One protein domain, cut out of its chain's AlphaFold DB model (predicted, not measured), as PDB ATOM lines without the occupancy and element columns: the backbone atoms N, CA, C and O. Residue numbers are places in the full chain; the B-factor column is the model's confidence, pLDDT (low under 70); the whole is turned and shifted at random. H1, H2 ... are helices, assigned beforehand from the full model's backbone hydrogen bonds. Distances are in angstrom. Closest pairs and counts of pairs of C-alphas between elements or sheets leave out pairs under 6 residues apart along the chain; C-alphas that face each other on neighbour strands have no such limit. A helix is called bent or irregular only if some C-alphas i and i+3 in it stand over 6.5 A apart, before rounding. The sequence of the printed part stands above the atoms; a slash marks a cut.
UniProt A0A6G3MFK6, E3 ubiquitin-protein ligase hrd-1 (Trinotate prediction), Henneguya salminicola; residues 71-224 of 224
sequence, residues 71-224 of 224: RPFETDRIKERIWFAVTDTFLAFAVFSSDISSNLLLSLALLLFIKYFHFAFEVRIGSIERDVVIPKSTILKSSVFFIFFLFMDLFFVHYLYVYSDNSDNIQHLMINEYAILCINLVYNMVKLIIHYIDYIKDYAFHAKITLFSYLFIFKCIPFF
ATOM      1  N   ARG A  71     -50.366  28.492  49.207       88.00
ATOM      2  CA  ARG A  71     -50.107  29.926  49.374       88.00
ATOM      3  C   ARG A  71     -50.877  30.708  48.295       88.00
ATOM      4  O   ARG A  71     -51.046  30.183  47.193       88.00
ATOM      5  N   PRO A  72     -51.299  31.963  48.545       88.94
ATOM      6  CA  PRO A  72     -52.092  32.735  47.582       88.94
ATOM      7  C   PRO A  72     -51.470  32.777  46.176       88.94
ATOM      8  O   PRO A  72     -52.126  32.413  45.204       88.94
ATOM      9  N   PHE A  73     -50.164  33.048  46.081       89.88
ATOM     10  CA  PHE A  73     -49.462  33.061  44.793       89.88
ATOM     11  C   PHE A  73     -49.433  31.689  44.095       89.88
ATOM     12  O   PHE A  73     -49.389  31.630  42.868       89.88
ATOM     13  N   GLU A  74     -49.421  30.578  44.849       91.62
ATOM     14  CA  GLU A  74     -49.474  29.233  44.266       91.62
ATOM     15  C   GLU A  74     -50.839  29.046  43.601       91.62
ATOM     16  O   GLU A  74     -50.910  28.615  42.453       91.62
ATOM     17  N   THR A  75     -51.917  29.451  44.285       90.81
ATOM     18  CA  THR A  75     -53.277  29.355  43.740       90.81
ATOM     19  C   THR A  75     -53.472  30.201  42.489       90.81
ATOM     20  O   THR A  75     -54.086  29.726  41.537       90.81
ATOM     21  N   ASP A  76     -52.928  31.417  42.448       92.31
ATOM     22  CA  ASP A  76     -53.091  32.302  41.292       92.31
ATOM     23  C   ASP A  76     -52.321  31.781  40.078       92.31
ATOM     24  O   ASP A  76     -52.882  31.677  38.987       92.31
ATOM     25  N   ARG A  77     -51.095  31.287  40.284       91.94
ATOM     26  CA  ARG A  77     -50.315  30.656  39.214       91.94
ATOM     27  C   ARG A  77     -50.980  29.390  38.664       91.94
ATOM     28  O   ARG A  77     -50.898  29.118  37.467       91.94
ATOM     29  N   ILE A  78     -51.632  28.598  39.518       92.75
ATOM     30  CA  ILE A  78     -52.394  27.420  39.073       92.75
ATOM     31  C   ILE A  78     -53.606  27.854  38.237       92.75
ATOM     32  O   ILE A  78     -53.859  27.249  37.195       92.75
ATOM     33  N   LYS A  79     -54.329  28.908  38.646       90.81
ATOM     34  CA  LYS A  79     -55.480  29.445  37.892       90.81
ATOM     35  C   LYS A  79     -55.082  29.955  36.508       90.81
ATOM     36  O   LYS A  79     -55.796  29.706  35.543       90.81
ATOM     37  N   GLU A  80     -53.945  30.634  36.392       91.56
ATOM     38  CA  GLU A  80     -53.445  31.081  35.089       91.56
ATOM     39  C   GLU A  80     -53.173  29.884  34.175       91.56
ATOM     40  O   GLU A  80     -53.699  29.807  33.066       91.56
ATOM     41  N   ARG A  81     -52.425  28.887  34.663       91.69
ATOM     42  CA  ARG A  81     -52.080  27.704  33.859       91.69
ATOM     43  C   ARG A  81     -53.285  26.850  33.494       91.69
ATOM     44  O   ARG A  81     -53.315  26.318  32.387       91.69
ATOM     45  N   ILE A  82     -54.260  26.695  34.391       91.44
ATOM     46  CA  ILE A  82     -55.443  25.886  34.085       91.44
ATOM     47  C   ILE A  82     -56.284  26.545  32.993       91.44
ATOM     48  O   ILE A  82     -56.796  25.831  32.143       91.44
ATOM     49  N   TRP A  83     -56.372  27.880  32.956       89.06
ATOM     50  CA  TRP A  83     -57.103  28.572  31.896       89.06
ATOM     51  C   TRP A  83     -56.481  28.317  30.518       89.06
ATOM     52  O   TRP A  83     -57.199  27.944  29.593       89.06
ATOM     53  N   PHE A  84     -55.150  28.402  30.409       92.44
ATOM     54  CA  PHE A  84     -54.438  28.054  29.172       92.44
ATOM     55  C   PHE A  84     -54.584  26.573  28.806       92.44
ATOM     56  O   PHE A  84     -54.880  26.237  27.665       92.44
ATOM     57  N   ALA A  85     -54.458  25.667  29.776       91.12
ATOM     58  CA  ALA A  85     -54.629  24.241  29.510       91.12
ATOM     59  C   ALA A  85     -56.052  23.892  29.058       91.12
ATOM     60  O   ALA A  85     -56.233  23.011  28.219       91.12
ATOM     61  N   VAL A  86     -57.061  24.574  29.599       91.69
ATOM     62  CA  VAL A  86     -58.448  24.446  29.157       91.69
ATOM     63  C   VAL A  86     -58.569  24.890  27.701       91.69
ATOM     64  O   VAL A  86     -59.099  24.137  26.891       91.69
ATOM     65  N   THR A  87     -58.037  26.056  27.329       91.94
ATOM     66  CA  THR A  87     -58.112  26.521  25.936       91.94
ATOM     67  C   THR A  87     -57.355  25.617  24.967       91.94
ATOM     68  O   THR A  87     -57.890  25.313  23.906       91.94
ATOM     69  N   ASP A  88     -56.168  25.131  25.339       89.75
ATOM     70  CA  ASP A  88     -55.355  24.252  24.488       89.75
ATOM     71  C   ASP A  88     -56.047  22.909  24.252       89.75
ATOM     72  O   ASP A  88     -56.128  22.428  23.124       89.75
ATOM     73  N   THR A  89     -56.604  22.327  25.316       89.19
ATOM     74  CA  THR A  89     -57.348  21.070  25.212       89.19
ATOM     75  C   THR A  89     -58.602  21.257  24.366       89.19
ATOM     76  O   THR A  89     -58.811  20.490  23.431       89.19
ATOM     77  N   PHE A  90     -59.391  22.315  24.585       89.06
ATOM     78  CA  PHE A  90     -60.544  22.621  23.730       89.06
ATOM     79  C   PHE A  90     -60.165  22.859  22.267       89.06
ATOM     80  O   PHE A  90     -60.905  22.429  21.385       89.06
ATOM     81  N   LEU A  91     -59.030  23.505  21.996       89.56
ATOM     82  CA  LEU A  91     -58.534  23.705  20.637       89.56
ATOM     83  C   LEU A  91     -58.161  22.373  19.984       89.56
ATOM     84  O   LEU A  91     -58.576  22.113  18.858       89.56
ATOM     85  N   ALA A  92     -57.444  21.505  20.698       85.88
ATOM     86  CA  ALA A  92     -57.135  20.168  20.214       85.88
ATOM     87  C   ALA A  92     -58.426  19.378  19.935       85.88
ATOM     88  O   ALA A  92     -58.568  18.789  18.865       85.88
ATOM     89  N   PHE A  93     -59.426  19.445  20.818       84.06
ATOM     90  CA  PHE A  93     -60.719  18.810  20.552       84.06
ATOM     91  C   PHE A  93     -61.434  19.412  19.354       84.06
ATOM     92  O   PHE A  93     -61.955  18.656  18.552       84.06
ATOM     93  N   ALA A  94     -61.432  20.729  19.165       84.94
ATOM     94  CA  ALA A  94     -62.049  21.336  17.987       84.94
ATOM     95  C   ALA A  94     -61.416  20.851  16.669       84.94
ATOM     96  O   ALA A  94     -62.107  20.767  15.659       84.94
ATOM     97  N   VAL A  95     -60.119  20.527  16.679       85.44
ATOM     98  CA  VAL A  95     -59.389  20.033  15.500       85.44
ATOM     99  C   VAL A  95     -59.601  18.534  15.276       85.44
ATOM    100  O   VAL A  95     -59.801  18.109  14.142       85.44
ATOM    101  N   PHE A  96     -59.540  17.730  16.338       77.31
ATOM    102  CA  PHE A  96     -59.554  16.266  16.235       77.31
ATOM    103  C   PHE A  96     -60.943  15.640  16.413       77.31
ATOM    104  O   PHE A  96     -61.132  14.477  16.057       77.31
ATOM    105  N   SER A  97     -61.911  16.381  16.954       78.38
ATOM    106  CA  SER A  97     -63.262  15.885  17.204       78.38
ATOM    107  C   SER A  97     -64.177  16.135  16.016       78.38
ATOM    108  O   SER A  97     -64.433  17.280  15.652       78.38
ATOM    109  N   SER A  98     -64.763  15.065  15.483       70.50
ATOM    110  CA  SER A  98     -65.875  15.159  14.533       70.50
ATOM    111  C   SER A  98     -67.209  15.445  15.231       70.50
ATOM    112  O   SER A  98     -68.019  16.186  14.690       70.50
ATOM    113  N   ASP A  99     -67.417  14.910  16.444       78.12
ATOM    114  CA  ASP A  99     -68.672  15.028  17.197       78.12
ATOM    115  C   ASP A  99     -68.446  15.067  18.716       78.12
ATOM    116  O   ASP A  99     -67.667  14.295  19.275       78.12
ATOM    117  N   ILE A 100     -69.191  15.926  19.420       76.50
ATOM    118  CA  ILE A 100     -69.135  16.013  20.884       76.50
ATOM    119  C   ILE A 100     -70.022  14.918  21.489       76.50
ATOM    120  O   ILE A 100     -71.247  15.052  21.572       76.50
ATOM    121  N   SER A 101     -69.399  13.829  21.939       83.56
ATOM    122  CA  SER A 101     -70.083  12.736  22.633       83.56
ATOM    123  C   SER A 101     -70.078  12.920  24.157       83.56
ATOM    124  O   SER A 101     -69.210  13.576  24.734       83.56
ATOM    125  N   SER A 102     -71.044  12.301  24.844       83.94
ATOM    126  CA  SER A 102     -71.099  12.303  26.317       83.94
ATOM    127  C   SER A 102     -69.832  11.714  26.946       83.94
ATOM    128  O   SER A 102     -69.348  12.216  27.957       83.94
ATOM    129  N   ASN A 103     -69.283  10.662  26.334       84.44
ATOM    130  CA  ASN A 103     -68.080   9.993  26.823       84.44
ATOM    131  C   ASN A 103     -66.846  10.893  26.688       84.44
ATOM    132  O   ASN A 103     -66.003  10.902  27.581       84.44
ATOM    133  N   LEU A 104     -66.780  11.691  25.618       85.25
ATOM    134  CA  LEU A 104     -65.718  12.669  25.392       85.25
ATOM    135  C   LEU A 104     -65.743  13.793  26.433       85.25
ATOM    136  O   LEU A 104     -64.705  14.157  26.974       85.25
ATOM    137  N   LEU A 105     -66.924  14.320  26.767       88.00
ATOM    138  CA  LEU A 105     -67.058  15.314  27.842       88.00
ATOM    139  C   LEU A 105     -66.579  14.770  29.190       88.00
ATOM    140  O   LEU A 105     -65.940  15.492  29.955       88.00
ATOM    141  N   LEU A 106     -66.882  13.505  29.483       90.00
ATOM    142  CA  LEU A 106     -66.458  12.865  30.721       90.00
ATOM    143  C   LEU A 106     -64.937  12.648  30.758       90.00
ATOM    144  O   LEU A 106     -64.306  12.962  31.768       90.00
ATOM    145  N   SER A 107     -64.341  12.154  29.669       90.06
ATOM    146  CA  SER A 107     -62.888  11.959  29.584       90.06
ATOM    147  C   SER A 107     -62.128  13.286  29.639       90.06
ATOM    148  O   SER A 107     -61.131  13.376  30.356       90.06
ATOM    149  N   LEU A 108     -62.642  14.336  28.991       90.75
ATOM    150  CA  LEU A 108     -62.149  15.711  29.111       90.75
ATOM    151  C   LEU A 108     -62.184  16.197  30.566       90.75
ATOM    152  O   LEU A 108     -61.196  16.733  31.068       90.75
ATOM    153  N   ALA A 109     -63.324  16.033  31.246       92.56
ATOM    154  CA  ALA A 109     -63.493  16.501  32.618       92.56
ATOM    155  C   ALA A 109     -62.507  15.811  33.577       92.56
ATOM    156  O   ALA A 109     -61.903  16.477  34.420       92.56
ATOM    157  N   LEU A 110     -62.303  14.500  33.415       94.00
ATOM    158  CA  LEU A 110     -61.312  13.735  34.175       94.00
ATOM    159  C   LEU A 110     -59.876  14.176  33.865       94.00
ATOM    160  O   LEU A 110     -59.092  14.374  34.795       94.00
ATOM    161  N   LEU A 111     -59.545  14.409  32.590       94.25
ATOM    162  CA  LEU A 111     -58.221  14.886  32.189       94.25
ATOM    163  C   LEU A 111     -57.907  16.237  32.839       94.25
ATOM    164  O   LEU A 111     -56.855  16.400  33.455       94.25
ATOM    165  N   LEU A 112     -58.825  17.203  32.749       93.88
ATOM    166  CA  LEU A 112     -58.649  18.529  33.348       93.88
ATOM    167  C   LEU A 112     -58.541  18.459  34.877       93.88
ATOM    168  O   LEU A 112     -57.727  19.173  35.468       93.88
ATOM    169  N   PHE A 113     -59.317  17.577  35.513       95.00
ATOM    170  CA  PHE A 113     -59.236  17.323  36.950       95.00
ATOM    171  C   PHE A 113     -57.845  16.822  37.357       95.00
ATOM    172  O   PHE A 113     -57.238  17.361  38.282       95.00
ATOM    173  N   ILE A 114     -57.288  15.850  36.634       95.06
ATOM    174  CA  ILE A 114     -55.945  15.319  36.903       95.06
ATOM    175  C   ILE A 114     -54.863  16.368  36.600       95.06
ATOM    176  O   ILE A 114     -53.938  16.560  37.396       95.06
ATOM    177  N   LYS A 115     -54.998  17.103  35.491       95.19
ATOM    178  CA  LYS A 115     -54.075  18.170  35.063       95.19
ATOM    179  C   LYS A 115     -53.979  19.286  36.104       95.19
ATOM    180  O   LYS A 115     -52.889  19.794  36.364       95.19
ATOM    181  N   TYR A 116     -55.084  19.605  36.779       94.62
ATOM    182  CA  TYR A 116     -55.102  20.554  37.890       94.62
ATOM    183  C   TYR A 116     -54.173  20.143  39.046       94.62
ATOM    184  O   TYR A 116     -53.360  20.952  39.499       94.62
ATOM    185  N   PHE A 117     -54.233  18.884  39.493       95.38
ATOM    186  CA  PHE A 117     -53.353  18.391  40.560       95.38
ATOM    187  C   PHE A 117     -51.885  18.368  40.141       95.38
ATOM    188  O   PHE A 117     -51.016  18.755  40.923       95.38
ATOM    189  N   HIS A 118     -51.602  17.988  38.895       94.94
ATOM    190  CA  HIS A 118     -50.252  18.028  38.337       94.94
ATOM    191  C   HIS A 118     -49.671  19.443  38.318       94.94
ATOM    192  O   HIS A 118     -48.516  19.654  38.696       94.94
ATOM    193  N   PHE A 119     -50.477  20.438  37.944       94.69
ATOM    194  CA  PHE A 119     -50.061  21.836  38.002       94.69
ATOM    195  C   PHE A 119     -49.850  22.321  39.432       94.69
ATOM    196  O   PHE A 119     -48.880  23.039  39.680       94.69
ATOM    197  N   ALA A 120     -50.701  21.908  40.373       93.94
ATOM    198  CA  ALA A 120     -50.506  22.216  41.786       93.94
ATOM    199  C   ALA A 120     -49.178  21.648  42.308       93.94
ATOM    200  O   ALA A 120     -48.418  22.352  42.978       93.94
ATOM    201  N   PHE A 121     -48.857  20.412  41.930       94.44
ATOM    202  CA  PHE A 121     -47.612  19.749  42.290       94.44
ATOM    203  C   PHE A 121     -46.374  20.456  41.726       94.44
ATOM    204  O   PHE A 121     -45.433  20.750  42.468       94.44
ATOM    205  N   GLU A 122     -46.393  20.803  40.438       94.00
ATOM    206  CA  GLU A 122     -45.310  21.543  39.782       94.00
ATOM    207  C   GLU A 122     -45.066  22.906  40.442       94.00
ATOM    208  O   GLU A 122     -43.926  23.266  40.749       94.00
ATOM    209  N   VAL A 123     -46.138  23.661  40.702       93.31
ATOM    210  CA  VAL A 123     -46.045  24.970  41.361       93.31
ATOM    211  C   VAL A 123     -45.490  24.824  42.775       93.31
ATOM    212  O   VAL A 123     -44.639  25.624  43.174       93.31
ATOM    213  N   ARG A 124     -45.899  23.784  43.511       91.44
ATOM    214  CA  ARG A 124     -45.387  23.511  44.855       91.44
ATOM    215  C   ARG A 124     -43.891  23.215  44.840       91.44
ATOM    216  O   ARG A 124     -43.160  23.808  45.627       91.44
ATOM    217  N   ILE A 125     -43.418  22.369  43.927       91.38
ATOM    218  CA  ILE A 125     -41.982  22.069  43.792       91.38
ATOM    219  C   ILE A 125     -41.192  23.318  43.399       91.38
ATOM    220  O   ILE A 125     -40.147  23.594  43.982       91.38
ATOM    221  N   GLY A 126     -41.713  24.127  42.474       88.19
ATOM    222  CA  GLY A 126     -41.107  25.412  42.118       88.19
ATOM    223  C   GLY A 126     -41.142  26.454  43.244       88.19
ATOM    224  O   GLY A 126     -40.440  27.464  43.179       88.19
ATOM    225  N   SER A 127     -41.963  26.254  44.275       86.50
ATOM    226  CA  SER A 127     -41.903  27.058  45.491       86.50
ATOM    227  C   SER A 127     -40.887  26.527  46.495       86.50
ATOM    228  O   SER A 127     -40.241  27.342  47.144       86.50
ATOM    229  N   ILE A 128     -40.724  25.206  46.602       86.25
ATOM    230  CA  ILE A 128     -39.735  24.577  47.493       86.25
ATOM    231  C   ILE A 128     -38.317  25.040  47.139       86.25
ATOM    232  O   ILE A 128     -37.503  25.245  48.028       86.25
ATOM    233  N   GLU A 129     -38.040  25.297  45.858       78.81
ATOM    234  CA  GLU A 129     -36.771  25.880  45.397       78.81
ATOM    235  C   GLU A 129     -36.422  27.224  46.064       78.81
ATOM    236  O   GLU A 129     -35.248  27.563  46.186       78.81
ATOM    237  N   ARG A 130     -37.436  27.988  46.484       81.06
ATOM    238  CA  ARG A 130     -37.278  29.299  47.126       81.06
ATOM    239  C   ARG A 130     -37.326  29.226  48.651       81.06
ATOM    240  O   ARG A 130     -37.033  30.222  49.306       81.06
ATOM    241  N   ASP A 131     -37.715  28.085  49.215       82.06
ATOM    242  CA  ASP A 131     -37.852  27.913  50.655       82.06
ATOM    243  C   ASP A 131     -36.498  27.511  51.270       82.06
ATOM    244  O   ASP A 131     -35.828  26.596  50.800       82.06
ATOM    245  N   VAL A 132     -36.098  28.180  52.358       70.88
ATOM    246  CA  VAL A 132     -34.813  27.926  53.048       70.88
ATOM    247  C   VAL A 132     -34.834  26.610  53.836       70.88
ATOM    248  O   VAL A 132     -33.793  26.011  54.082       70.88
ATOM    249  N   VAL A 133     -36.018  26.143  54.244       81.06
ATOM    250  CA  VAL A 133     -36.188  24.936  55.062       81.06
ATOM    251  C   VAL A 133     -37.225  24.023  54.425       81.06
ATOM    252  O   VAL A 133     -38.379  24.414  54.245       81.06
ATOM    253  N   ILE A 134     -36.828  22.783  54.137       83.44
ATOM    254  CA  ILE A 134     -37.702  21.763  53.553       83.44
ATOM    255  C   ILE A 134     -38.086  20.754  54.643       83.44
ATOM    256  O   ILE A 134     -37.277  19.895  55.007       83.44
ATOM    257  N   PRO A 135     -39.314  20.801  55.190       84.69
ATOM    258  CA  PRO A 135     -39.724  19.834  56.198       84.69
ATOM    259  C   PRO A 135     -39.892  18.443  55.572       84.69
ATOM    260  O   PRO A 135     -40.493  18.288  54.506       84.69
ATOM    261  N   LYS A 136     -39.442  17.399  56.284       86.00
ATOM    262  CA  LYS A 136     -39.529  15.993  55.833       86.00
ATOM    263  C   LYS A 136     -40.961  15.551  55.491       86.00
ATOM    264  O   LYS A 136     -41.155  14.739  54.592       86.00
ATOM    265  N   SER A 137     -41.968  16.120  56.163       86.50
ATOM    266  CA  SER A 137     -43.383  15.851  55.867       86.50
ATOM    267  C   SER A 137     -43.778  16.264  54.446       86.50
ATOM    268  O   SER A 137     -44.554  15.549  53.817       86.50
ATOM    269  N   THR A 138     -43.228  17.361  53.912       86.12
ATOM    270  CA  THR A 138     -43.519  17.797  52.537       86.12
ATOM    271  C   THR A 138     -42.998  16.783  51.530       86.12
ATOM    272  O   THR A 138     -43.718  16.437  50.605       86.12
ATOM    273  N   ILE A 139     -41.796  16.246  51.745       89.00
ATOM    274  CA  ILE A 139     -41.205  15.234  50.859       89.00
ATOM    275  C   ILE A 139     -42.045  13.961  50.881       89.00
ATOM    276  O   ILE A 139     -42.405  13.457  49.826       89.00
ATOM    277  N   LEU A 140     -42.430  13.488  52.070       90.31
ATOM    278  CA  LEU A 140     -43.264  12.295  52.200       90.31
ATOM    279  C   LEU A 140     -44.633  12.476  51.521       90.31
ATOM    280  O   LEU A 140     -45.060  11.602  50.772       90.31
ATOM    281  N   LYS A 141     -45.293  13.626  51.714       91.38
ATOM    282  CA  LYS A 141     -46.556  13.952  51.030       91.38
ATOM    283  C   LYS A 141     -46.386  14.024  49.511       91.38
ATOM    284  O   LYS A 141     -47.200  13.458  48.789       91.38
ATOM    285  N   SER A 142     -45.314  14.655  49.029       91.50
ATOM    286  CA  SER A 142     -44.977  14.720  47.603       91.50
ATOM    287  C   SER A 142     -44.692  13.341  47.002       91.50
ATOM    288  O   SER A 142     -45.137  13.066  45.893       91.50
ATOM    289  N   SER A 143     -44.014  12.450  47.728       93.12
ATOM    290  CA  SER A 143     -43.773  11.070  47.292       93.12
ATOM    291  C   SER A 143     -45.060  10.247  47.218       93.12
ATOM    292  O   SER A 143     -45.253   9.516  46.252       93.12
ATOM    293  N   VAL A 144     -45.965  10.386  48.194       94.06
ATOM    294  CA  VAL A 144     -47.279   9.720  48.159       94.06
ATOM    295  C   VAL A 144     -48.123  10.248  46.998       94.06
ATOM    296  O   VAL A 144     -48.696   9.454  46.255       94.06
ATOM    297  N   PHE A 145     -48.153  11.570  46.808       94.94
ATOM    298  CA  PHE A 145     -48.817  12.205  45.669       94.94
ATOM    299  C   PHE A 145     -48.286  11.648  44.343       94.94
ATOM    300  O   PHE A 145     -49.072  11.242  43.491       94.94
ATOM    301  N   PHE A 146     -46.962  11.569  44.194       95.69
ATOM    302  CA  PHE A 146     -46.324  11.045  42.993       95.69
ATOM    303  C   PHE A 146     -46.743   9.616  42.670       95.69
ATOM    304  O   PHE A 146     -47.165   9.353  41.552       95.69
ATOM    305  N   ILE A 147     -46.639   8.700  43.634       96.25
ATOM    306  CA  ILE A 147     -46.952   7.286  43.402       96.25
ATOM    307  C   ILE A 147     -48.430   7.129  43.025       96.25
ATOM    308  O   ILE A 147     -48.752   6.395  42.092       96.25
ATOM    309  N   PHE A 148     -49.318   7.843  43.720       96.06
ATOM    310  CA  PHE A 148     -50.753   7.793  43.459       96.06
ATOM    311  C   PHE A 148     -51.108   8.303  42.055       96.06
ATOM    312  O   PHE A 148     -51.807   7.612  41.314       96.06
ATOM    313  N   PHE A 149     -50.610   9.484  41.672       96.19
ATOM    314  CA  PHE A 149     -50.917  10.066  40.364       96.19
ATOM    315  C   PHE A 149     -50.206   9.347  39.214       96.19
ATOM    316  O   PHE A 149     -50.827   9.144  38.181       96.19
ATOM    317  N   LEU A 150     -48.983   8.846  39.412       96.69
ATOM    318  CA  LEU A 150     -48.292   8.041  38.400       96.69
ATOM    319  C   LEU A 150     -49.066   6.755  38.097       96.69
ATOM    320  O   LEU A 150     -49.213   6.381  36.936       96.69
ATOM    321  N   PHE A 151     -49.589   6.086  39.129       97.00
ATOM    322  CA  PHE A 151     -50.431   4.910  38.928       97.00
ATOM    323  C   PHE A 151     -51.730   5.259  38.191       97.00
ATOM    324  O   PHE A 151     -52.104   4.549  37.261       97.00
ATOM    325  N   MET A 152     -52.396   6.353  38.576       96.31
ATOM    326  CA  MET A 152     -53.610   6.820  37.899       96.31
ATOM    327  C   MET A 152     -53.360   7.134  36.424       96.31
ATOM    328  O   MET A 152     -54.111   6.661  35.574       96.31
ATOM    329  N   ASP A 153     -52.307   7.880  36.101       95.88
ATOM    330  CA  ASP A 153     -52.022   8.260  34.719       95.88
ATOM    331  C   ASP A 153     -51.693   7.031  33.858       95.88
ATOM    332  O   ASP A 153     -52.246   6.881  32.770       95.88
ATOM    333  N   LEU A 154     -50.868   6.100  34.359       95.62
ATOM    334  CA  LEU A 154     -50.584   4.840  33.661       95.62
ATOM    335  C   LEU A 154     -51.845   3.988  33.479       95.62
ATOM    336  O   LEU A 154     -52.024   3.376  32.425       95.62
ATOM    337  N   PHE A 155     -52.729   3.960  34.480       96.25
ATOM    338  CA  PHE A 155     -54.015   3.280  34.381       96.25
ATOM    339  C   PHE A 155     -54.890   3.901  33.288       96.25
ATOM    340  O   PHE A 155     -55.432   3.160  32.471       96.25
ATOM    341  N   PHE A 156     -54.998   5.231  33.217       94.75
ATOM    342  CA  PHE A 156     -55.776   5.905  32.173       94.75
ATOM    343  C   PHE A 156     -55.171   5.729  30.781       94.75
ATOM    344  O   PHE A 156     -55.919   5.467  29.840       94.75
ATOM    345  N   VAL A 157     -53.842   5.800  30.643       95.06
ATOM    346  CA  VAL A 157     -53.146   5.496  29.382       95.06
ATOM    347  C   VAL A 157     -53.454   4.069  28.940       95.06
ATOM    348  O   VAL A 157     -53.851   3.857  27.799       95.06
ATOM    349  N   HIS A 158     -53.318   3.093  29.840       94.69
ATOM    350  CA  HIS A 158     -53.581   1.694  29.522       94.69
ATOM    351  C   HIS A 158     -55.055   1.447  29.187       94.69
ATOM    352  O   HIS A 158     -55.354   0.796  28.190       94.69
ATOM    353  N   TYR A 159     -55.973   2.000  29.982       93.69
ATOM    354  CA  TYR A 159     -57.409   1.910  29.748       93.69
ATOM    355  C   TYR A 159     -57.768   2.470  28.371       93.69
ATOM    356  O   TYR A 159     -58.380   1.777  27.565       93.69
ATOM    357  N   LEU A 160     -57.338   3.696  28.068       92.25
ATOM    358  CA  LEU A 160     -57.629   4.312  26.780       92.25
ATOM    359  C   LEU A 160     -56.972   3.559  25.632       92.25
ATOM    360  O   LEU A 160     -57.612   3.423  24.607       92.25
ATOM    361  N   TYR A 161     -55.760   3.030  25.805       91.44
ATOM    362  CA  TYR A 161     -55.082   2.237  24.780       91.44
ATOM    363  C   TYR A 161     -55.823   0.931  24.459       91.44
ATOM    364  O   TYR A 161     -55.984   0.593  23.292       91.44
ATOM    365  N   VAL A 162     -56.303   0.210  25.478       92.38
ATOM    366  CA  VAL A 162     -57.034  -1.059  25.301       92.38
ATOM    367  C   VAL A 162     -58.402  -0.844  24.658       92.38
ATOM    368  O   VAL A 162     -58.823  -1.652  23.836       92.38
ATOM    369  N   TYR A 163     -59.092   0.233  25.033       87.81
ATOM    370  CA  TYR A 163     -60.391   0.599  24.468       87.81
ATOM    371  C   TYR A 163     -60.274   1.543  23.264       87.81
ATOM    372  O   TYR A 163     -61.298   2.066  22.817       87.81
ATOM    373  N   SER A 164     -59.053   1.778  22.763       85.31
ATOM    374  CA  SER A 164     -58.844   2.643  21.610       85.31
ATOM    375  C   SER A 164     -59.228   1.894  20.349       85.31
ATOM    376  O   SER A 164     -58.617   0.871  20.034       85.31
ATOM    377  N   ASP A 165     -60.165   2.432  19.580       83.44
ATOM    378  CA  ASP A 165     -60.294   2.018  18.189       83.44
ATOM    379  C   ASP A 165     -59.192   2.717  17.384       83.44
ATOM    380  O   ASP A 165     -58.976   3.918  17.528       83.44
ATOM    381  N   ASN A 166     -58.498   1.983  16.506       72.81
ATOM    382  CA  ASN A 166     -57.372   2.516  15.716       72.81
ATOM    383  C   ASN A 166     -57.750   3.709  14.810       72.81
ATOM    384  O   ASN A 166     -56.874   4.360  14.248       72.81
ATOM    385  N   SER A 167     -59.045   3.958  14.607       72.69
ATOM    386  CA  SER A 167     -59.564   5.076  13.819       72.69
ATOM    387  C   SER A 167     -59.955   6.299  14.652       72.69
ATOM    388  O   SER A 167     -60.304   7.324  14.069       72.69
ATOM    389  N   ASP A 168     -59.955   6.212  15.986       82.50
ATOM    390  CA  ASP A 168     -60.394   7.310  16.847       82.50
ATOM    391  C   ASP A 168     -59.223   8.233  17.223       82.50
ATOM    392  O   ASP A 168     -58.494   8.036  18.200       82.50
ATOM    393  N   ASN A 169     -59.071   9.302  16.438       85.69
ATOM    394  CA  ASN A 169     -58.066  10.344  16.663       85.69
ATOM    395  C   ASN A 169     -58.174  10.988  18.057       85.69
ATOM    396  O   ASN A 169     -57.170  11.453  18.602       85.69
ATOM    397  N   ILE A 170     -59.369  11.022  18.652       86.25
ATOM    398  CA  ILE A 170     -59.608  11.682  19.939       86.25
ATOM    399  C   ILE A 170     -59.044  10.835  21.078       86.25
ATOM    400  O   ILE A 170     -58.430  11.370  22.004       86.25
ATOM    401  N   GLN A 171     -59.223   9.516  21.019       87.94
ATOM    402  CA  GLN A 171     -58.663   8.603  22.016       87.94
ATOM    403  C   GLN A 171     -57.132   8.658  22.002       87.94
ATOM    404  O   GLN A 171     -56.519   8.787  23.064       87.94
ATOM    405  N   HIS A 172     -56.516   8.692  20.818       88.12
ATOM    406  CA  HIS A 172     -55.071   8.886  20.682       88.12
ATOM    407  C   HIS A 172     -54.587  10.234  21.238       88.12
ATOM    408  O   HIS A 172     -53.587  10.273  21.959       88.12
ATOM    409  N   LEU A 173     -55.317  11.326  20.981       90.00
ATOM    410  CA  LEU A 173     -55.023  12.637  21.565       90.00
ATOM    411  C   LEU A 173     -55.056  12.591  23.102       90.00
ATOM    412  O   LEU A 173     -54.156  13.113  23.758       90.00
ATOM    413  N   MET A 174     -56.066  11.937  23.683       90.50
ATOM    414  CA  MET A 174     -56.186  11.796  25.136       90.50
ATOM    415  C   MET A 174     -55.040  10.968  25.725       90.50
ATOM    416  O   MET A 174     -54.468  11.361  26.739       90.50
ATOM    417  N   ILE A 175     -54.670   9.853  25.083       92.88
ATOM    418  CA  ILE A 175     -53.516   9.034  25.486       92.88
ATOM    419  C   ILE A 175     -52.247   9.892  25.533       92.88
ATOM    420  O   ILE A 175     -51.497   9.825  26.508       92.88
ATOM    421  N   ASN A 176     -52.036  10.734  24.519       91.12
ATOM    422  CA  ASN A 176     -50.898  11.645  24.474       91.12
ATOM    423  C   ASN A 176     -50.921  12.665  25.625       91.12
ATOM    424  O   ASN A 176     -49.916  12.842  26.307       91.12
ATOM    425  N   GLU A 177     -52.065  13.293  25.907       93.06
ATOM    426  CA  GLU A 177     -52.194  14.230  27.036       93.06
ATOM    427  C   GLU A 177     -51.866  13.570  28.391       93.06
ATOM    428  O   GLU A 177     -51.160  14.163  29.211       93.06
ATOM    429  N   TYR A 178     -52.300  12.325  28.621       94.50
ATOM    430  CA  TYR A 178     -51.941  11.579  29.836       94.50
ATOM    431  C   TYR A 178     -50.463  11.165  29.875       94.50
ATOM    432  O   TYR A 178     -49.835  11.222  30.935       94.50
ATOM    433  N   ALA A 179     -49.864  10.807  28.737       94.00
ATOM    434  CA  ALA A 179     -48.429  10.528  28.657       94.00
ATOM    435  C   ALA A 179     -47.592  11.778  28.988       94.00
ATOM    436  O   ALA A 179     -46.618  11.712  29.744       94.00
ATOM    437  N   ILE A 180     -48.018  12.943  28.494       93.19
ATOM    438  CA  ILE A 180     -47.416  14.240  28.814       93.19
ATOM    439  C   ILE A 180     -47.508  14.529  30.317       93.19
ATOM    440  O   ILE A 180     -46.538  15.006  30.917       93.19
ATOM    441  N   LEU A 181     -48.648  14.234  30.948       94.56
ATOM    442  CA  LEU A 181     -48.815  14.357  32.399       94.56
ATOM    443  C   LEU A 181     -47.836  13.451  33.160       94.56
ATOM    444  O   LEU A 181     -47.115  13.965  34.018       94.56
ATOM    445  N   CYS A 182     -47.691  12.180  32.760       94.69
ATOM    446  CA  CYS A 182     -46.716  11.249  33.343       94.69
ATOM    447  C   CYS A 182     -45.281  11.794  33.286       94.69
ATOM    448  O   CYS A 182     -44.573  11.830  34.295       94.69
ATOM    449  N   ILE A 183     -44.834  12.232  32.103       93.69
ATOM    450  CA  ILE A 183     -43.469  12.745  31.897       93.69
ATOM    451  C   ILE A 183     -43.233  13.985  32.763       93.69
ATOM    452  O   ILE A 183     -42.199  14.105  33.426       93.69
ATOM    453  N   ASN A 184     -44.209  14.895  32.809       93.81
ATOM    454  CA  ASN A 184     -44.150  16.081  33.657       93.81
ATOM    455  C   ASN A 184     -44.099  15.730  35.146       93.81
ATOM    456  O   ASN A 184     -43.362  16.364  35.903       93.81
ATOM    457  N   LEU A 185     -44.861  14.728  35.573       95.62
ATOM    458  CA  LEU A 185     -44.888  14.262  36.950       95.62
ATOM    459  C   LEU A 185     -43.518  13.703  37.374       95.62
ATOM    460  O   LEU A 185     -42.988  14.100  38.416       95.62
ATOM    461  N   VAL A 186     -42.903  12.860  36.536       94.56
ATOM    462  CA  VAL A 186     -41.550  12.317  36.758       94.56
ATOM    463  C   VAL A 186     -40.505  13.432  36.776       94.56
ATOM    464  O   VAL A 186     -39.703  13.500  37.707       94.56
ATOM    465  N   TYR A 187     -40.545  14.351  35.807       93.31
ATOM    466  CA  TYR A 187     -39.661  15.520  35.755       93.31
ATOM    467  C   TYR A 187     -39.696  16.321  37.066       93.31
ATOM    468  O   TYR A 187     -38.659  16.633  37.654       93.31
ATOM    469  N   ASN A 188     -40.900  16.610  37.556       93.69
ATOM    470  CA  ASN A 188     -41.111  17.369  38.783       93.69
ATOM    471  C   ASN A 188     -40.588  16.618  40.019       93.69
ATOM    472  O   ASN A 188     -39.957  17.226  40.886       93.69
ATOM    473  N   MET A 189     -40.751  15.294  40.080       93.44
ATOM    474  CA  MET A 189     -40.151  14.494  41.150       93.44
ATOM    475  C   MET A 189     -38.632  14.485  41.128       93.44
ATOM    476  O   MET A 189     -38.011  14.644  42.178       93.44
ATOM    477  N   VAL A 190     -38.014  14.325  39.959       92.12
ATOM    478  CA  VAL A 190     -36.550  14.368  39.856       92.12
ATOM    479  C   VAL A 190     -36.039  15.746  40.274       92.12
ATOM    480  O   VAL A 190     -35.080  15.837  41.041       92.12
ATOM    481  N   LYS A 191     -36.727  16.822  39.866       90.50
ATOM    482  CA  LYS A 191     -36.428  18.184  40.324       90.50
ATOM    483  C   LYS A 191     -36.489  18.290  41.855       90.50
ATOM    484  O   LYS A 191     -35.568  18.834  42.461       90.50
ATOM    485  N   LEU A 192     -37.522  17.729  42.489       90.88
ATOM    486  CA  LEU A 192     -37.647  17.695  43.951       90.88
ATOM    487  C   LEU A 192     -36.491  16.931  44.621       90.88
ATOM    488  O   LEU A 192     -35.946  17.409  45.613       90.88
ATOM    489  N   ILE A 193     -36.095  15.777  44.076       90.00
ATOM    490  CA  ILE A 193     -34.977  14.976  44.601       90.00
ATOM    491  C   ILE A 193     -33.671  15.773  44.543       90.00
ATOM    492  O   ILE A 193     -32.944  15.823  45.533       90.00
ATOM    493  N   ILE A 194     -33.391  16.444  43.421       89.00
ATOM    494  CA  ILE A 194     -32.197  17.288  43.270       89.00
ATOM    495  C   ILE A 194     -32.206  18.420  44.303       89.00
ATOM    496  O   ILE A 194     -31.195  18.640  44.967       89.00
ATOM    497  N   HIS A 195     -33.342  19.103  44.487       87.00
ATOM    498  CA  HIS A 195     -33.474  20.145  45.513       87.00
ATOM    499  C   HIS A 195     -33.245  19.616  46.925       87.00
ATOM    500  O   HIS A 195     -32.631  20.298  47.738       87.00
ATOM    501  N   TYR A 196     -33.714  18.407  47.222       87.75
ATOM    502  CA  TYR A 196     -33.513  17.815  48.535       87.75
ATOM    503  C   TYR A 196     -32.052  17.418  48.786       87.75
ATOM    504  O   TYR A 196     -31.539  17.641  49.880       87.75
ATOM    505  N   ILE A 197     -31.362  16.882  47.775       86.81
ATOM    506  CA  ILE A 197     -29.927  16.573  47.861       86.81
ATOM    507  C   ILE A 197     -29.113  17.854  48.071       86.81
ATOM    508  O   ILE A 197     -28.201  17.859  48.892       86.81
ATOM    509  N   ASP A 198     -29.444  18.924  47.346       85.56
ATOM    510  CA  ASP A 198     -28.822  20.245  47.500       85.56
ATOM    511  C   ASP A 198     -29.067  20.812  48.905       85.56
ATOM    512  O   ASP A 198     -28.138  21.279  49.541       85.56
ATOM    513  N   TYR A 199     -30.281  20.665  49.445       84.38
ATOM    514  CA  TYR A 199     -30.607  21.077  50.813       84.38
ATOM    515  C   TYR A 199     -29.818  20.317  51.896       84.38
ATOM    516  O   TYR A 199     -29.509  20.885  52.937       84.38
ATOM    517  N   ILE A 200     -29.502  19.034  51.679       83.69
ATOM    518  CA  ILE A 200     -28.684  18.242  52.618       83.69
ATOM    519  C   ILE A 200     -27.200  18.630  52.538       83.69
ATOM    520  O   ILE A 200     -26.463  18.450  53.506       83.69
ATOM    521  N   LYS A 201     -26.734  19.101  51.380       80.56
ATOM    522  CA  LYS A 201     -25.332  19.451  51.167       80.56
ATOM    523  C   LYS A 201     -25.090  20.894  51.605       80.56
ATOM    524  O   LYS A 201     -25.585  21.822  50.987       80.56
ATOM    525  N   ASP A 202     -24.223  21.091  52.593       65.88
ATOM    526  CA  ASP A 202     -23.854  22.432  53.080       65.88
ATOM    527  C   ASP A 202     -23.029  23.273  52.075       65.88
ATOM    528  O   ASP A 202     -22.689  24.422  52.353       65.88
ATOM    529  N   TYR A 203     -22.684  22.727  50.901       67.75
ATOM    530  CA  TYR A 203     -21.918  23.418  49.859       67.75
ATOM    531  C   TYR A 203     -22.753  23.645  48.593       67.75
ATOM    532  O   TYR A 203     -23.488  22.761  48.155       67.75
ATOM    533  N   ALA A 204     -22.587  24.815  47.963       62.78
ATOM    534  CA  ALA A 204     -23.311  25.187  46.749       62.78
ATOM    535  C   ALA A 204     -23.067  24.168  45.623       62.78
ATOM    536  O   ALA A 204     -21.949  24.013  45.122       62.78
ATOM    537  N   PHE A 205     -24.120  23.463  45.205       66.25
ATOM    538  CA  PHE A 205     -24.031  22.474  44.138       66.25
ATOM    539  C   PHE A 205     -23.879  23.177  42.777       66.25
ATOM    540  O   PHE A 205     -24.853  23.430  42.071       66.25
ATOM    541  N   HIS A 206     -22.639  23.496  42.384       65.56
ATOM    542  CA  HIS A 206     -22.327  24.207  41.131       65.56
ATOM    543  C   HIS A 206     -22.901  23.533  39.867       65.56
ATOM    544  O   HIS A 206     -23.185  24.212  38.883       65.56
ATOM    545  N   ALA A 207     -23.142  22.217  39.898       75.06
ATOM    546  CA  ALA A 207     -23.744  21.458  38.800       75.06
ATOM    547  C   ALA A 207     -25.291  21.453  38.794       75.06
ATOM    548  O   ALA A 207     -25.899  20.799  37.952       75.06
ATOM    549  N   LYS A 208     -25.964  22.153  39.716       77.75
ATOM    550  CA  LYS A 208     -27.438  22.172  39.810       77.75
ATOM    551  C   LYS A 208     -28.089  22.717  38.541       77.75
ATOM    552  O   LYS A 208     -29.024  22.125  38.011       77.75
ATOM    553  N   ILE A 209     -27.560  23.836  38.047       78.69
ATOM    554  CA  ILE A 209     -28.082  24.533  36.866       78.69
ATOM    555  C   ILE A 209     -27.897  23.663  35.618       78.69
ATOM    556  O   ILE A 209     -28.827  23.518  34.827       78.69
ATOM    557  N   THR A 210     -26.732  23.023  35.470       79.69
ATOM    558  CA  THR A 210     -26.476  22.107  34.354       79.69
ATOM    559  C   THR A 210     -27.380  20.877  34.425       79.69
ATOM    560  O   THR A 210     -28.001  20.531  33.423       79.69
ATOM    561  N   LEU A 211     -27.571  20.271  35.601       80.44
ATOM    562  CA  LEU A 211     -28.509  19.154  35.774       80.44
ATOM    563  C   LEU A 211     -29.951  19.531  35.416       80.44
ATOM    564  O   LEU A 211     -30.622  18.764  34.731       80.44
ATOM    565  N   PHE A 212     -30.417  20.718  35.810       83.38
ATOM    566  CA  PHE A 212     -31.736  21.202  35.402       83.38
ATOM    567  C   PHE A 212     -31.842  21.439  33.900       83.38
ATOM    568  O   PHE A 212     -32.876  21.107  33.322       83.38
ATOM    569  N   SER A 213     -30.785  21.932  33.248       80.25
ATOM    570  CA  SER A 213     -30.784  22.060  31.788       80.25
ATOM    571  C   SER A 213     -30.881  20.700  31.083       80.25
ATOM    572  O   SER A 213     -31.711  20.547  30.190       80.25
ATOM    573  N   TYR A 214     -30.143  19.678  31.534       85.19
ATOM    574  CA  TYR A 214     -30.258  18.320  30.987       85.19
ATOM    575  C   TYR A 214     -31.632  17.700  31.246       85.19
ATOM    576  O   TYR A 214     -32.208  17.083  30.353       85.19
ATOM    577  N   LEU A 215     -32.180  17.889  32.448       84.69
ATOM    578  CA  LEU A 215     -33.511  17.406  32.806       84.69
ATOM    579  C   LEU A 215     -34.594  18.036  31.917       84.69
ATOM    580  O   LEU A 215     -35.526  17.356  31.492       84.69
ATOM    581  N   PHE A 216     -34.467  19.333  31.632       82.12
ATOM    582  CA  PHE A 216     -35.377  20.047  30.747       82.12
ATOM    583  C   PHE A 216     -35.295  19.512  29.315       82.12
ATOM    584  O   PHE A 216     -36.328  19.202  28.728       82.12
ATOM    585  N   ILE A 217     -34.079  19.319  28.793       84.56
ATOM    586  CA  ILE A 217     -33.869  18.710  27.474       84.56
ATOM    587  C   ILE A 217     -34.522  17.327  27.425       84.56
ATOM    588  O   ILE A 217     -35.299  17.062  26.516       84.56
ATOM    589  N   PHE A 218     -34.282  16.477  28.428       82.06
ATOM    590  CA  PHE A 218     -34.858  15.133  28.488       82.06
ATOM    591  C   PHE A 218     -36.390  15.144  28.495       82.06
ATOM    592  O   PHE A 218     -37.021  14.362  27.790       82.06
ATOM    593  N   LYS A 219     -36.996  16.073  29.241       83.94
ATOM    594  CA  LYS A 219     -38.447  16.285  29.233       83.94
ATOM    595  C   LYS A 219     -38.974  16.686  27.851       83.94
ATOM    596  O   LYS A 219     -40.104  16.335  27.537       83.94
ATOM    597  N   CYS A 220     -38.200  17.409  27.043       80.12
ATOM    598  CA  CYS A 220     -38.610  17.861  25.712       80.12
ATOM    599  C   CYS A 220     -38.450  16.802  24.609       80.12
ATOM    600  O   CYS A 220     -39.137  16.906  23.602       80.12
ATOM    601  N   ILE A 221     -37.596  15.787  24.788       80.06
ATOM    602  CA  ILE A 221     -37.379  14.704  23.805       80.06
ATOM    603  C   ILE A 221     -38.681  14.043  23.320       80.06
ATOM    604  O   ILE A 221     -38.840  13.930  22.113       80.06
ATOM    605  N   PRO A 222     -39.631  13.633  24.184       71.12
ATOM    606  CA  PRO A 222     -40.858  12.965  23.735       71.12
ATOM    607  C   PRO A 222     -41.840  13.865  22.961       71.12
ATOM    608  O   PRO A 222     -42.900  13.391  22.567       71.12
ATOM    609  N   PHE A 223     -41.519  15.149  22.767       63.03
ATOM    610  CA  PHE A 223     -42.328  16.102  21.999       63.03
ATOM    611  C   PHE A 223     -41.757  16.405  20.601       63.03
ATOM    612  O   PHE A 223     -42.374  17.181  19.870       63.03
ATOM    613  N   PHE A 224     -40.596  15.840  20.253       49.25
ATOM    614  CA  PHE A 224     -39.968  15.910  18.928       49.25
ATOM    615  C   PHE A 224     -40.091  14.568  18.207       49.25
ATOM    616  O   PHE A 224     -40.296  14.601  16.974       49.25
TER     617      PHE A 224
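What this domain is: This is residues 71 to 224 of the 224 residues of the protein "E3 ubiquitin-protein ligase hrd-1 (Trinotate prediction)" of Henneguya salminicola (UniProt A0A6G3MFK6). Long helices run up and down in an elongated bundle, with H4, the longest, in the middle and H2, H3 and the shorter H5 packed along it. H1 packs on H2, slanting across it, and reaches H4 only with its last residues, while H5 folds back along part of H4. The printed part has 154 residues with five named helices, in the order H1 H2 H3 H4 H5, and no named strand; the class is all helix. It is only just compact, close to loose, with a radius of gyration of the C-alphas of 17.5 A, and its C-alphas span 57 by 32 by 24 A.

Where its parts are: H1 takes residues 72 to 96 and is 36.2 A long from first to last C-alpha, beginning at C-alpha 72 at (-52.092, 32.735, 47.582). H2, residues 102 to 128, measures 39.8 A. H3, residues 136 to 162, measures 39.1 A. H4, residues 169 to 200, measures 47.1 A and begins at C-alpha 169 at (-58.066, 10.344, 16.663). H5, residues 208 to 223, measures 24.0 A and ends at C-alpha 223 at (-42.328, 16.102, 21.999). H5 is irregular, but only just: C-alphas 219 and 222 are 6.9 A apart.

How they stand to each other: H4 is the hub, touching the four other helices. H3 and H4 form a helical hairpin at a shallow tilt of 19 degrees, opposite ways; their closest C-alphas, of Val 157 and Ile 175, are 5.3 A apart. H2 touches H4 and runs the same way at a shallow tilt of 15 degrees, closest at the C-alphas of Glu 122 and Asn 188, 6.0 A. H5 forms a helical hairpin with H4, opposite ways at a shallow tilt of 10 degrees; H4 touches it with residues 183 to 194 alone, and the closest C-alphas are those of Tyr 187 and Lys 219, 6.7 A. H1 touches H4 with residues 92 to 96 alone, closest at the C-alphas of Phe 96 and Ile 170, 5.9 A. H1 and H2 form a helical hairpin, opposite ways at a shallow tilt of 34.8 degrees, only just short of steep; their closest C-alphas, of Ile 78 and Phe 119, are 6.1 A apart. H1, H2, H3 and H4 make an up and down bundle, each running against the one before it. H2 and H3 are close but not clearly touching, with the C-alphas of Phe 121 and Ser 142 7.8 A apart. H1 and H3 are apart, and H5 is apart from H1, H2 and H3. In H1, H3 and H4 every O i to N i+4 pair is within hydrogen-bond range; in H2 22 of 23 are, and in H5 10 of 12.

The domain as a whole: The two C-alphas farthest apart, of Asp 99 and Asp 202, are 57.9 A apart. The printed part has no cut and ends at residue 224, the chain's last. The link from H1 to H2 is tight; the other three are short. The mean pLDDT of the printed part is 87.4, with residues 202 to 206 and 223 to 224 under 70.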